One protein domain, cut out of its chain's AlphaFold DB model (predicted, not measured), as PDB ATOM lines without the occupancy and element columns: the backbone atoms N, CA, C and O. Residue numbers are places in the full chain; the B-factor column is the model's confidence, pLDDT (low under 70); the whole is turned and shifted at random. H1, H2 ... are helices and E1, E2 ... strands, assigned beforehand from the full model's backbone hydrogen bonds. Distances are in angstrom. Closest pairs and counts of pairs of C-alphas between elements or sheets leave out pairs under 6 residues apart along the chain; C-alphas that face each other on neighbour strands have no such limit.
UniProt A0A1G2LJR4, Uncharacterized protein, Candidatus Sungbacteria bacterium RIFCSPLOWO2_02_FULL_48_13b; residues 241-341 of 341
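AT A GLANCE: This is residues 241 to 341 of the 341 residues of an uncharacterized protein of Candidatus Sungbacteria bacterium RIFCSPLOWO2_02_FULL_48_13b (UniProt A0A1G2LJR4). A strongly twisted sheet of four strands has helix H1 packed over one face, with the short H3 over the same face and the short H2 grazing the sheet. The long link of residues 252 to 276 loops out and makes the far end of the domain near Ala 262. The printed part has 101 residues, in the order E1 E2 E3 E4 H1 H2 H3; the sheet runs E1 - E4 - E3 - E2, all antiparallel. The class is mixed, with 47 residues in named elements, under half; the whole is compact, radius of gyration of the C-alphas 13.1 A, yet elongated, spanning 41 by 21 by 20 A.

IN THESE COORDINATES: Find C-alpha 277 at (136.718, -6.671, 0.523), where E2 begins; it runs 19.4 A to 284. E3, residues 287 to 293, spans 19.7 A, E4, 300 to 307, 23.5 A, and E1 is 249 to 251. H1, 310 to 321, spans 17.3 A; H2 is 323 to 326, and H3, 331 to 335, ends at (131.658, -4.443, 10.188).

HOW THE PARTS SIT: Look first at E2, E3 and E4, a meander, each strand the antiparallel neighbour of the one before; with E1 beside E4 they form a Greek key. N 281 and O 289 are 2.9 A apart, N 290 and O 303 2.8 A, and N 250 and O 306 2.8 A, each within hydrogen-bond range. H1 is on the sheet at a height of 7.8 A, giving two layers, helix on one face; its closest C-alphas to E4 are Ile 313 and Ser 307, 5.5 A. H3 is on the same face, height 9.0 A, and apart from H1. Every O i to N i+4 pair is within range in H1 and H3; H2 is too short for one.

THE WHOLE: The C-alphas of Ala 262 and Lys 341, the farthest apart, are 43.2 A apart. The printed part has no cut, E1 to E2 is a long link, and residues 253 to 268 have pLDDT under 70.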
ATOM      1  N   PHE A 241     123.153  -9.149  14.988       84.81
ATOM      2  CA  PHE A 241     124.368  -8.535  15.535       84.81
ATOM      3  C   PHE A 241     125.159  -7.824  14.437       84.81
ATOM      4  O   PHE A 241     124.987  -8.110  13.254       84.81
ATOM      5  N   THR A 242     126.035  -6.897  14.818       90.88
ATOM      6  CA  THR A 242     127.092  -6.406  13.926       90.88
ATOM      7  C   THR A 242     128.438  -6.810  14.504       90.88
ATOM      8  O   THR A 242     128.580  -6.961  15.720       90.88
ATOM      9  N   ILE A 243     129.446  -6.985  13.651       90.06
ATOM     10  CA  ILE A 243     130.804  -7.298  14.117       90.06
ATOM     11  C   ILE A 243     131.335  -6.150  14.991       90.06
ATOM     12  O   ILE A 243     132.056  -6.390  15.956       90.06
ATOM     13  N   ASN A 244     130.945  -4.906  14.686       87.31
ATOM     14  CA  ASN A 244     131.373  -3.719  15.419       87.31
ATOM     15  C   ASN A 244     130.791  -3.619  16.842       87.31
ATOM     16  O   ASN A 244     131.493  -3.189  17.755       87.31
ATOM     17  N   SER A 245     129.522  -3.994  17.040       82.88
ATOM     18  CA  SER A 245     128.847  -3.900  18.345       82.88
ATOM     19  C   SER A 245     128.766  -5.220  19.111       82.88
ATOM     20  O   SER A 245     128.290  -5.229  20.249       82.88
ATOM     21  N   SER A 246     129.209  -6.334  18.519       81.44
ATOM     22  CA  SER A 246     129.224  -7.625  19.202       81.44
ATOM     23  C   SER A 246     130.148  -7.595  20.419       81.44
ATOM     24  O   SER A 246     131.310  -7.203  20.346       81.44
ATOM     25  N   ARG A 247     129.627  -8.083  21.548       82.06
ATOM     26  CA  ARG A 247     130.396  -8.327  22.778       82.06
ATOM     27  C   ARG A 247     131.235  -9.608  22.723       82.06
ATOM     28  O   ARG A 247     132.066  -9.827  23.598       82.06
ATOM     29  N   ASN A 248     130.989 -10.458  21.727       83.06
ATOM     30  CA  ASN A 248     131.604 -11.776  21.578       83.06
ATOM     31  C   ASN A 248     132.741 -11.782  20.547       83.06
ATOM     32  O   ASN A 248     133.503 -12.748  20.483       83.06
ATOM     33  N   LEU A 249     132.861 -10.719  19.747       83.06
ATOM     34  CA  LEU A 249     133.854 -10.581  18.691       83.06
ATOM     35  C   LEU A 249     134.783  -9.399  18.956       83.06
ATOM     36  O   LEU A 249     134.395  -8.365  19.494       83.06
ATOM     37  N   LYS A 250     136.027  -9.533  18.508       86.38
ATOM     38  CA  LYS A 250     136.992  -8.440  18.415       86.38
ATOM     39  C   LYS A 250     137.537  -8.390  17.002       86.38
ATOM     40  O   LYS A 250     137.985  -9.406  16.483       86.38
ATOM     41  N   TYR A 251     137.566  -7.210  16.397       85.81
ATOM     42  CA  TYR A 251     138.147  -7.014  15.073       85.81
ATOM     43  C   TYR A 251     139.366  -6.091  15.130       85.81
ATOM     44  O   TYR A 251     139.523  -5.274  16.043       85.81
ATOM     45  N   THR A 252     140.265  -6.232  14.162       72.31
ATOM     46  CA  THR A 252     141.442  -5.369  14.059       72.31
ATOM     47  C   THR A 252     141.072  -4.012  13.472       72.31
ATOM     48  O   THR A 252     140.541  -3.936  12.363       72.31
ATOM     49  N   LYS A 253     141.411  -2.940  14.197       61.56
ATOM     50  CA  LYS A 253     141.380  -1.550  13.700       61.56
ATOM     51  C   LYS A 253     142.649  -1.160  12.932       61.56
ATOM     52  O   LYS A 253     142.687  -0.095  12.340       61.56
ATOM     53  N   ALA A 254     143.671  -2.011  12.954       57.34
ATOM     54  CA  ALA A 254     144.885  -1.890  12.157       57.34
ATOM     55  C   ALA A 254     145.138  -3.257  11.492       57.34
ATOM     56  O   ALA A 254     145.222  -4.252  12.218       57.34
ATOM     57  N   PRO A 255     145.180  -3.347  10.156       58.22
ATOM     58  CA  PRO A 255     145.451  -4.601   9.454       58.22
ATOM     59  C   PRO A 255     146.820  -5.187   9.816       58.22
ATOM     60  O   PRO A 255     147.743  -4.462  10.182       58.22
ATOM     61  N   GLY A 256     146.964  -6.505   9.700       54.50
ATOM     62  CA  GLY A 256     148.261  -7.173   9.824       54.50
ATOM     63  C   GLY A 256     149.112  -7.035   8.557       54.50
ATOM     64  O   GLY A 256     148.581  -6.930   7.453       54.50
ATOM     65  N   HIS A 257     150.435  -7.078   8.731       48.66
ATOM     66  CA  HIS A 257     151.424  -6.958   7.659       48.66
ATOM     67  C   HIS A 257     151.411  -8.155   6.693       48.66
ATOM     68  O   HIS A 257     151.559  -9.301   7.118       48.66
ATOM     69  N   THR A 258     151.360  -7.892   5.388       42.44
ATOM     70  CA  THR A 258     151.896  -8.792   4.354       42.44
ATOM     71  C   THR A 258     153.101  -8.096   3.724       42.44
ATOM     72  O   THR A 258     152.952  -7.064   3.081       42.44
ATOM     73  N   PHE A 259     154.311  -8.609   3.981       39.50
ATOM     74  CA  PHE A 259     155.572  -8.020   3.510       39.50
ATOM     75  C   PHE A 259     156.055  -8.647   2.193       39.50
ATOM     76  O   PHE A 259     156.294  -9.852   2.149       39.50
ATOM     77  N   SER A 260     156.341  -7.795   1.197       36.12
ATOM     78  CA  SER A 260     157.627  -7.761   0.471       36.12
ATOM     79  C   SER A 260     157.770  -6.450  -0.331       36.12
ATOM     80  O   SER A 260     156.979  -6.210  -1.238       36.12
ATOM     81  N   GLY A 261     158.802  -5.643  -0.042       37.00
ATOM     82  CA  GLY A 261     159.202  -4.464  -0.842       37.00
ATOM     83  C   GLY A 261     158.934  -3.097  -0.190       37.00
ATOM     84  O   GLY A 261     157.986  -2.950   0.572       37.00
ATOM     85  N   ALA A 262     159.818  -2.126  -0.457       39.84
ATOM     86  CA  ALA A 262     159.995  -0.869   0.281       39.84
ATOM     87  C   ALA A 262     158.737   0.031   0.404       39.84
ATOM     88  O   ALA A 262     158.110   0.396  -0.588       39.84
ATOM     89  N   ASP A 263     158.462   0.405   1.661       49.59
ATOM     90  CA  ASP A 263     157.693   1.545   2.185       49.59
ATOM     91  C   ASP A 263     156.249   1.793   1.736       49.59
ATOM     92  O   ASP A 263     155.998   2.800   1.079       49.59
ATOM     93  N   LYS A 264     155.266   1.009   2.229       49.03
ATOM     94  CA  LYS A 264     153.860   1.470   2.368       49.03
ATOM     95  C   LYS A 264     153.178   0.901   3.624       49.03
ATOM     96  O   LYS A 264     152.804  -0.265   3.689       49.03
ATOM     97  N   LEU A 265     153.047   1.751   4.643       49.38
ATOM     98  CA  LEU A 265     152.534   1.449   5.982       49.38
ATOM     99  C   LEU A 265     151.020   1.699   6.055       49.38
ATOM    100  O   LEU A 265     150.588   2.818   6.319       49.38
ATOM    101  N   ILE A 266     150.206   0.661   5.869       51.16
ATOM    102  CA  ILE A 266     148.818   0.702   6.343       51.16
ATOM    103  C   ILE A 266     148.872   0.610   7.872       51.16
ATOM    104  O   ILE A 266     149.248  -0.421   8.426       51.16
ATOM    105  N   THR A 267     148.574   1.710   8.558       53.91
ATOM    106  CA  THR A 267     148.826   1.868  10.008       53.91
ATOM    107  C   THR A 267     147.582   2.238  10.790       53.91
ATOM    108  O   THR A 267     147.603   2.265  12.021       53.91
ATOM    109  N   SER A 268     146.484   2.503  10.087       64.06
ATOM    110  CA  SER A 268     145.283   3.055  10.679       64.06
ATOM    111  C   SER A 268     144.024   2.417  10.106       64.06
ATOM    112  O   SER A 268     144.000   1.895   8.993       64.06
ATOM    113  N   TYR A 269     142.936   2.503  10.870       70.50
ATOM    114  CA  TYR A 269     141.619   2.082  10.400       70.50
ATOM    115  C   TYR A 269     141.178   2.879   9.167       70.50
ATOM    116  O   TYR A 269     140.501   2.338   8.299       70.50
ATOM    117  N   SER A 270     141.583   4.151   9.072       72.94
ATOM    118  CA  SER A 270     141.286   5.024   7.930       72.94
ATOM    119  C   SER A 270     141.742   4.438   6.599       72.94
ATOM    120  O   SER A 270     141.000   4.561   5.633       72.94
ATOM    121  N   ASP A 271     142.877   3.739   6.570       71.81
ATOM    122  CA  ASP A 271     143.472   3.182   5.345       71.81
ATOM    123  C   ASP A 271     142.684   1.996   4.762       71.81
ATOM    124  O   ASP A 271     142.951   1.554   3.638       71.81
ATOM    125  N   VAL A 272     141.773   1.422   5.557       79.38
ATOM    126  CA  VAL A 272     140.969   0.250   5.180       79.38
ATOM    127  C   VAL A 272     139.474   0.438   5.370       79.38
ATOM    128  O   VAL A 272     138.706  -0.419   4.948       79.38
ATOM    129  N   LYS A 273     139.027   1.544   5.968       85.44
ATOM    130  CA  LYS A 273     137.614   1.784   6.280       85.44
ATOM    131  C   LYS A 273     136.721   1.612   5.044       85.44
ATOM    132  O   LYS A 273     135.724   0.893   5.109       85.44
ATOM    133  N   ASN A 274     137.094   2.226   3.920       88.06
ATOM    134  CA  ASN A 274     136.336   2.120   2.668       88.06
ATOM    135  C   ASN A 274     136.960   1.135   1.672       88.06
ATOM    136  O   ASN A 274     136.489   1.033   0.541       88.06
ATOM    137  N   ALA A 275     137.991   0.395   2.086       88.25
ATOM    138  CA  ALA A 275     138.647  -0.580   1.233       88.25
ATOM    139  C   ALA A 275     137.665  -1.696   0.833       88.25
ATOM    140  O   ALA A 275     136.995  -2.255   1.715       88.25
ATOM    141  N   PRO A 276     137.570  -2.039  -0.465       91.56
ATOM    142  CA  PRO A 276     136.737  -3.137  -0.925       91.56
ATOM    143  C   PRO A 276     137.299  -4.480  -0.453       91.56
ATOM    144  O   PRO A 276     138.483  -4.794  -0.643       91.56
ATOM    145  N   ILE A 277     136.422  -5.297   0.124       93.94
ATOM    146  CA  ILE A 277     136.718  -6.671   0.523       93.94
ATOM    147  C   ILE A 277     136.946  -7.519  -0.723       93.94
ATOM    148  O   ILE A 277     136.123  -7.548  -1.634       93.94
ATOM    149  N   GLN A 278     138.066  -8.228  -0.746       94.44
ATOM    150  CA  GLN A 278     138.390  -9.197  -1.788       94.44
ATOM    151  C   GLN A 278     137.936 -10.597  -1.397       94.44
ATOM    152  O   GLN A 278     137.501 -11.375  -2.241       94.44
ATOM    153  N   GLU A 279     138.087 -10.934  -0.116       94.69
ATOM    154  CA  GLU A 279     137.875 -12.288   0.366       94.69
ATOM    155  C   GLU A 279     137.694 -12.320   1.884       94.69
ATOM    156  O   GLU A 279     138.376 -11.603   2.615       94.69
ATOM    157  N   ILE A 280     136.828 -13.210   2.367       95.88
ATOM    158  CA  ILE A 280     136.709 -13.549   3.787       95.88
ATOM    159  C   ILE A 280     136.913 -15.055   3.919       95.88
ATOM    160  O   ILE A 280     136.227 -15.840   3.266       95.88
ATOM    161  N   LYS A 281     137.857 -15.473   4.761       95.62
ATOM    162  CA  LYS A 281     138.183 -16.886   4.987       95.62
ATOM    163  C   LYS A 281     138.357 -17.193   6.461       95.62
ATOM    164  O   LYS A 281     138.789 -16.356   7.249       95.62
ATOM    165  N   ARG A 282     138.075 -18.439   6.828       95.19
ATOM    166  CA  ARG A 282     138.353 -18.960   8.166       95.19
ATOM    167  C   ARG A 282     139.829 -19.350   8.265       95.19
ATOM    168  O   ARG A 282     140.295 -20.183   7.496       95.19
ATOM    169  N   GLN A 283     140.559 -18.735   9.196       91.81
ATOM    170  CA  GLN A 283     141.956 -19.086   9.481       91.81
ATOM    171  C   GLN A 283     142.036 -20.247  10.474       91.81
ATOM    172  O   GLN A 283     142.880 -21.125  10.338       91.81
ATOM    173  N   ASN A 284     141.153 -20.244  11.474       92.56
ATOM    174  CA  ASN A 284     140.979 -21.313  12.457       92.56
ATOM    175  C   ASN A 284     139.571 -21.220  13.087       92.56
ATOM    176  O   ASN A 284     138.733 -20.424  12.651       92.56
ATOM    177  N   ASN A 285     139.288 -22.032  14.108       89.56
ATOM    178  CA  ASN A 285     137.975 -22.056  14.769       89.56
ATOM    179  C   ASN A 285     137.580 -20.719  15.420       89.56
ATOM    180  O   ASN A 285     136.392 -20.427  15.533       89.56
ATOM    181  N   GLU A 286     138.549 -19.876  15.759       92.69
ATOM    182  CA  GLU A 286     138.338 -18.648  16.526       92.69
ATOM    183  C   GLU A 286     138.596 -17.376  15.714       92.69
ATOM    184  O   GLU A 286     138.465 -16.276  16.239       92.69
ATOM    185  N   THR A 287     139.023 -17.486  14.451       92.06
ATOM    186  CA  THR A 287     139.487 -16.331  13.670       92.06
ATOM    187  C   THR A 287     139.067 -16.403  12.205       92.06
ATOM    188  O   THR A 287     139.337 -17.387  11.505       92.06
ATOM    189  N   LEU A 288     138.480 -15.306  11.719       94.50
ATOM    190  CA  LEU A 288     138.321 -14.998  10.301       94.50
ATOM    191  C   LEU A 288     139.376 -13.984   9.851       94.50
ATOM    192  O   LEU A 288     139.723 -13.061  10.589       94.50
ATOM    193  N   VAL A 289     139.840 -14.150   8.617       93.06
ATOM    194  CA  VAL A 289     140.701 -13.212   7.895       93.06
ATOM    195  C   VAL A 289     139.879 -12.576   6.788       93.06
ATOM    196  O   VAL A 289     139.227 -13.275   6.014       93.06
ATOM    197  N   VAL A 290     139.921 -11.253   6.724       92.12
ATOM    198  CA  VAL A 290     139.237 -10.419   5.741       92.12
ATOM    199  C   VAL A 290     140.313  -9.714   4.934       92.12
ATOM    200  O   VAL A 290     141.006  -8.834   5.446       92.12
ATOM    201  N   ARG A 291     140.477 -10.120   3.682       91.38
ATOM    202  CA  ARG A 291     141.423  -9.505   2.759       91.38
ATOM    203  C   ARG A 291     140.763  -8.309   2.091       91.38
ATOM    204  O   ARG A 291     139.674  -8.439   1.535       91.38
ATOM    205  N   VAL A 292     141.430  -7.166   2.117       89.06
ATOM    206  CA  VAL A 292     140.970  -5.911   1.508       89.06
ATOM    207  C   VAL A 292     142.077  -5.313   0.643       89.06
ATOM    208  O   VAL A 292     143.249  -5.622   0.851       89.06
ATOM    209  N   ILE A 293     141.724  -4.438  -0.301       86.19
ATOM    210  CA  ILE A 293     142.692  -3.592  -1.021       86.19
ATOM    211  C   ILE A 293     142.527  -2.164  -0.515       86.19
ATOM    212  O   ILE A 293     141.470  -1.571  -0.704       86.19
ATOM    213  N   SER A 294     143.548  -1.623   0.145       78.81
ATOM    214  CA  SER A 294     143.521  -0.268   0.704       78.81
ATOM    215  C   SER A 294     143.212   0.766  -0.377       78.81
ATOM    216  O   SER A 294     143.905   0.844  -1.390       78.81
ATOM    217  N   ASP A 295     142.201   1.595  -0.128       72.31
ATOM    218  CA  ASP A 295     141.796   2.705  -1.000       72.31
ATOM    219  C   ASP A 295     142.840   3.833  -1.040       72.31
ATOM    220  O   ASP A 295     142.942   4.566  -2.019       72.31
ATOM    221  N   THR A 296     143.639   3.937   0.021       72.19
ATOM    222  CA  THR A 296     144.640   4.985   0.215       72.19
ATOM    223  C   THR A 296     145.981   4.606  -0.409       72.19
ATOM    224  O   THR A 296     146.661   5.440  -1.006       72.19
ATOM    225  N   THR A 297     146.385   3.340  -0.276       73.69
ATOM    226  CA  THR A 297     147.724   2.892  -0.694       73.69
ATOM    227  C   THR A 297     147.715   2.007  -1.943       73.69
ATOM    228  O   THR A 297     148.755   1.885  -2.599       73.69
ATOM    229  N   GLY A 298     146.568   1.406  -2.281       74.56
ATOM    230  CA  GLY A 298     146.412   0.431  -3.365       74.56
ATOM    231  C   GLY A 298     146.925  -0.976  -3.040       74.56
ATOM    232  O   GLY A 298     146.942  -1.822  -3.929       74.56
ATOM    233  N   HIS A 299     147.367  -1.235  -1.802       78.31
ATOM    234  CA  HIS A 299     147.955  -2.518  -1.392       78.31
ATOM    235  C   HIS A 299     146.956  -3.442  -0.716       78.31
ATOM    236  O   HIS A 299     146.026  -2.994  -0.041       78.31
ATOM    237  N   GLU A 300     147.199  -4.745  -0.852       82.19
ATOM    238  CA  GLU A 300     146.470  -5.766  -0.109       82.19
ATOM    239  C   GLU A 300     146.800  -5.720   1.386       82.19
ATOM    240  O   GLU A 300     147.958  -5.598   1.794       82.19
ATOM    241  N   ALA A 301     145.763  -5.880   2.205       81.31
ATOM    242  CA  ALA A 301     145.868  -5.949   3.650       81.31
ATOM    243  C   ALA A 301     144.939  -7.018   4.226       81.31
ATOM    244  O   ALA A 301     143.843  -7.257   3.716       81.31
ATOM    245  N   ASN A 302     145.369  -7.626   5.332       86.69
ATOM    246  CA  ASN A 302     144.578  -8.607   6.068       86.69
ATOM    247  C   ASN A 302     144.046  -8.003   7.367       86.69
ATOM    248  O   ASN A 302     144.805  -7.672   8.279       86.69
ATOM    249  N   CYS A 303     142.729  -7.919   7.470       86.81
ATOM    250  CA  CYS A 303     142.015  -7.634   8.703       86.81
ATOM    251  C   CYS A 303     141.588  -8.945   9.377       86.81
ATOM    252  O   CYS A 303     141.372  -9.953   8.712       86.81
ATOM    253  N   TYR A 304     141.445  -8.941  10.700       88.81
ATOM    254  CA  TYR A 304     141.081 -10.130  11.469       88.81
ATOM    255  C   TYR A 304     139.851  -9.868  12.326       88.81
ATOM    256  O   TYR A 304     139.753  -8.812  12.954       88.81
ATOM    257  N   ILE A 305     138.964 -10.859  12.408       92.62
ATOM    258  CA  ILE A 305     137.846 -10.908  13.357       92.62
ATOM    259  C   ILE A 305     138.031 -12.160  14.205       92.62
ATOM    260  O   ILE A 305     138.135 -13.259  13.666       92.62
ATOM    261  N   ARG A 306     138.102 -11.988  15.523       90.31
ATOM    262  CA  ARG A 306     138.395 -13.043  16.493       90.31
ATOM    263  C   ARG A 306     137.251 -13.214  17.476       90.31
ATOM    264  O   ARG A 306     136.709 -12.216  17.950       90.31
ATOM    265  N   SER A 307     136.921 -14.454  17.812       88.75
ATOM    266  CA  SER A 307     136.010 -14.765  18.910       88.75
ATOM    267  C   SER A 307     136.683 -14.516  20.259       88.75
ATOM    268  O   SER A 307     137.879 -14.746  20.423       88.75
ATOM    269  N   LEU A 308     135.903 -14.057  21.235       77.12
ATOM    270  CA  LEU A 308     136.327 -13.889  22.630       77.12
ATOM    271  C   LEU A 308     135.823 -15.022  23.539       77.12
ATOM    272  O   LEU A 308     136.301 -15.158  24.662       77.12
ATOM    273  N   ASN A 309     134.837 -15.793  23.075       79.50
ATOM    274  CA  ASN A 309     134.164 -16.878  23.789       79.50
ATOM    275  C   ASN A 309     133.462 -17.823  22.784       79.50
ATOM    276  O   ASN A 309     133.456 -17.554  21.578       79.50
ATOM    277  N   ASP A 310     132.831 -18.892  23.280       80.19
ATOM    278  CA  ASP A 310     132.139 -19.898  22.456       80.19
ATOM    279  C   ASP A 310     130.969 -19.324  21.635       80.19
ATOM    280  O   ASP A 310     130.733 -19.745  20.502       80.19
ATOM    281  N   GLU A 311     130.254 -18.325  22.159       81.12
ATOM    282  CA  GLU A 311     129.208 -17.618  21.403       81.12
ATOM    283  C   GLU A 311     129.798 -16.820  20.233       81.12
ATOM    284  O   GLU A 311     129.211 -16.754  19.154       81.12
ATOM    285  N   GLY A 312     131.009 -16.284  20.396       85.50
ATOM    286  CA  GLY A 312     131.761 -15.650  19.320       85.50
ATOM    287  C   GLY A 312     132.087 -16.626  18.193       85.50
ATOM    288  O   GLY A 312     132.007 -16.250  17.029       85.50
ATOM    289  N   ILE A 313     132.388 -17.893  18.499       88.31
ATOM    290  CA  ILE A 313     132.633 -18.921  17.474       88.31
ATOM    291  C   ILE A 313     131.375 -19.148  16.622       88.31
ATOM    292  O   ILE A 313     131.485 -19.261  15.397       88.31
ATOM    293  N   LYS A 314     130.188 -19.159  17.245       88.94
ATOM    294  CA  LYS A 314     128.898 -19.262  16.539       88.94
ATOM    295  C   LYS A 314     128.650 -18.043  15.652       88.94
ATOM    296  O   LYS A 314     128.331 -18.204  14.478       88.94
ATOM    297  N   GLU A 315     128.879 -16.837  16.170       91.44
ATOM    298  CA  GLU A 315     128.773 -15.599  15.386       91.44
ATOM    299  C   GLU A 315     129.742 -15.592  14.187       91.44
ATOM    300  O   GLU A 315     129.348 -15.217  13.085       91.44
ATOM    301  N   LEU A 316     130.980 -16.083  14.343       95.00
ATOM    302  CA  LEU A 316     131.916 -16.232  13.219       95.00
ATOM    303  C   LEU A 316     131.410 -17.211  12.148       95.00
ATOM    304  O   LEU A 316     131.659 -16.985  10.964       95.00
ATOM    305  N   SER A 317     130.722 -18.289  12.536       93.94
ATOM    306  CA  SER A 317     130.115 -19.234  11.584       93.94
ATOM    307  C   SER A 317     129.026 -18.569  10.739       93.94
ATOM    308  O   SER A 317     129.022 -18.709   9.521       93.94
ATOM    309  N   ILE A 318     128.193 -17.732  11.353       93.50
ATOM    310  CA  ILE A 318     127.165 -16.962  10.641       93.50
ATOM    311  C   ILE A 318     127.802 -15.956   9.675       93.50
ATOM    312  O   ILE A 318     127.370 -15.817   8.528       93.50
ATOM    313  N   VAL A 319     128.856 -15.257  10.113       95.38
ATOM    314  CA  VAL A 319     129.575 -14.299   9.258       95.38
ATOM    315  C   VAL A 319     130.165 -14.996   8.029       95.38
ATOM    316  O   VAL A 319     130.004 -14.496   6.917       95.38
ATOM    317  N   ILE A 320     130.830 -16.147   8.202       95.31
ATOM    318  CA  ILE A 320     131.484 -16.843   7.082       95.31
ATOM    319  C   ILE A 320     130.477 -17.467   6.104       95.31
ATOM    320  O   ILE A 320     130.734 -17.466   4.905       95.31
ATOM    321  N   GLU A 321     129.312 -17.924   6.572       94.25
ATOM    322  CA  GLU A 321     128.229 -18.416   5.703       94.25
ATOM    323  C   GLU A 321     127.704 -17.333   4.747       94.25
ATOM    324  O   GLU A 321     127.318 -17.629   3.618       94.25
ATOM    325  N   ASN A 322     127.757 -16.065   5.165       92.81
ATOM    326  CA  ASN A 322     127.315 -14.916   4.370       92.81
ATOM    327  C   ASN A 322     128.464 -14.215   3.616       92.81
ATOM    328  O   ASN A 322     128.238 -13.206   2.946       92.81
ATOM    329  N   ALA A 323     129.696 -14.733   3.697       92.50
ATOM    330  CA  ALA A 323     130.910 -14.059   3.232       92.50
ATOM    331  C   ALA A 323     130.870 -13.619   1.761       92.50
ATOM    332  O   ALA A 323     131.290 -12.509   1.439       92.50
ATOM    333  N   ALA A 324     130.341 -14.467   0.873       90.38
ATOM    334  CA  ALA A 324     130.315 -14.200  -0.565       90.38
ATOM    335  C   ALA A 324     129.550 -12.912  -0.925       90.38
ATOM    336  O   ALA A 324     129.896 -12.246  -1.898       90.38
ATOM    337  N   GLY A 325     128.551 -12.532  -0.118       92.00
ATOM    338  CA  GLY A 325     127.763 -11.317  -0.324       92.00
ATOM    339  C   GLY A 325     128.534 -10.018  -0.077       92.00
ATOM    340  O   GLY A 325     128.065  -8.958  -0.488       92.00
ATOM    341  N   PHE A 326     129.706 -10.079   0.563       95.19
ATOM    342  CA  PHE A 326     130.499  -8.904   0.932       95.19
ATOM    343  C   PHE A 326     131.674  -8.617  -0.001       95.19
ATOM    344  O   PHE A 326     132.325  -7.588   0.165       95.19
ATOM    345  N   ASN A 327     131.937  -9.464  -1.000       93.81
ATOM    346  CA  ASN A 327     132.972  -9.181  -1.993       93.81
ATOM    347  C   ASN A 327     132.661  -7.859  -2.718       93.81
ATOM    348  O   ASN A 327     131.557  -7.647  -3.215       93.81
ATOM    349  N   GLY A 328     133.635  -6.950  -2.747       91.50
ATOM    350  CA  GLY A 328     133.504  -5.594  -3.282       91.50
ATOM    351  C   GLY A 328     132.834  -4.584  -2.343       91.50
ATOM    352  O   GLY A 328     132.887  -3.388  -2.628       91.50
ATOM    353  N   GLN A 329     132.244  -5.009  -1.219       94.38
ATOM    354  CA  GLN A 329     131.715  -4.086  -0.209       94.38
ATOM    355  C   GLN A 329     132.838  -3.488   0.640       94.38
ATOM    356  O   GLN A 329     133.923  -4.057   0.759       94.38
ATOM    357  N   THR A 330     132.571  -2.336   1.257       93.25
ATOM    358  CA  THR A 330     133.538  -1.682   2.141       93.25
ATOM    359  C   THR A 330     133.710  -2.454   3.446       93.25
ATOM    360  O   THR A 330     132.755  -3.019   3.987       93.25
ATOM    361  N   TYR A 331     134.922  -2.429   3.998       90.31
ATOM    362  CA  TYR A 331     135.204  -3.055   5.288       90.31
ATOM    363  C   TYR A 331     134.339  -2.484   6.427       90.31
ATOM    364  O   TYR A 331     133.786  -3.244   7.218       90.31
ATOM    365  N   ASP A 332     134.136  -1.164   6.485       91.69
ATOM    366  CA  ASP A 332     133.255  -0.523   7.476       91.69
ATOM    367  C   ASP A 332     131.781  -0.909   7.282       91.69
ATOM    368  O   ASP A 332     131.065  -1.133   8.259       91.69
ATOM    369  N   GLY A 333     131.330  -1.051   6.030       92.88
ATOM    370  CA  GLY A 333     129.989  -1.542   5.714       92.88
ATOM    371  C   GLY A 333     129.777  -2.972   6.207       92.88
ATOM    372  O   GLY A 333     128.768  -3.264   6.847       92.88
ATOM    373  N   PHE A 334     130.766  -3.839   5.999       94.88
ATOM    374  CA  PHE A 334     130.774  -5.209   6.510       94.88
ATOM    375  C   PHE A 334     130.772  -5.268   8.043       94.88
ATOM    376  O   PHE A 334     129.959  -5.985   8.625       94.88
ATOM    377  N   LEU A 335     131.607  -4.471   8.721       92.81
ATOM    378  CA  LEU A 335     131.658  -4.443  10.188       92.81
ATOM    379  C   LEU A 335     130.337  -3.991  10.829       92.81
ATOM    380  O   LEU A 335     129.994  -4.446  11.923       92.81
ATOM    381  N   ASN A 336     129.597  -3.109  10.155       92.75
ATOM    382  CA  ASN A 336     128.313  -2.583  10.620       92.75
ATOM    383  C   ASN A 336     127.094  -3.320  10.031       92.75
ATOM    384  O   ASN A 336     125.956  -2.951  10.331       92.75
ATOM    385  N   HIS A 337     127.305  -4.368   9.227       93.88
ATOM    386  CA  HIS A 337     126.224  -5.181   8.685       93.88
ATOM    387  C   HIS A 337     125.482  -5.935   9.796       93.88
ATOM    388  O   HIS A 337     126.086  -6.413  10.755       93.88
ATOM    389  N   LYS A 338     124.159  -6.047   9.652       91.31
ATOM    390  CA  LYS A 338     123.266  -6.737  10.590       91.31
ATOM    391  C   LYS A 338     123.141  -8.218  10.221       91.31
ATOM    392  O   LYS A 338     122.281  -8.584   9.429       91.31
ATOM    393  N   PHE A 339     123.974  -9.057  10.824       90.50
ATOM    394  CA  PHE A 339     123.949 -10.513  10.677       90.50
ATOM    395  C   PHE A 339     122.865 -11.123  11.546       90.50
ATOM    396  O   PHE A 339     122.849 -10.859  12.745       90.50
ATOM    397  N   LYS A 340     121.991 -11.954  10.976       84.19
ATOM    398  CA  LYS A 340     120.948 -12.640  11.740       84.19
ATOM    399  C   LYS A 340     121.554 -13.790  12.559       84.19
ATOM    400  O   LYS A 340     122.225 -14.627  11.967       84.19
ATOM    401  N   LYS A 341     121.358 -13.781  13.883       73.75
ATOM    402  CA  LYS A 341     121.830 -14.825  14.810       73.75
ATOM    403  C   LYS A 341     121.137 -16.166  14.610       73.75
ATOM    404  O   LYS A 341     119.938 -16.155  14.244       73.75
TER     405      LYS A 341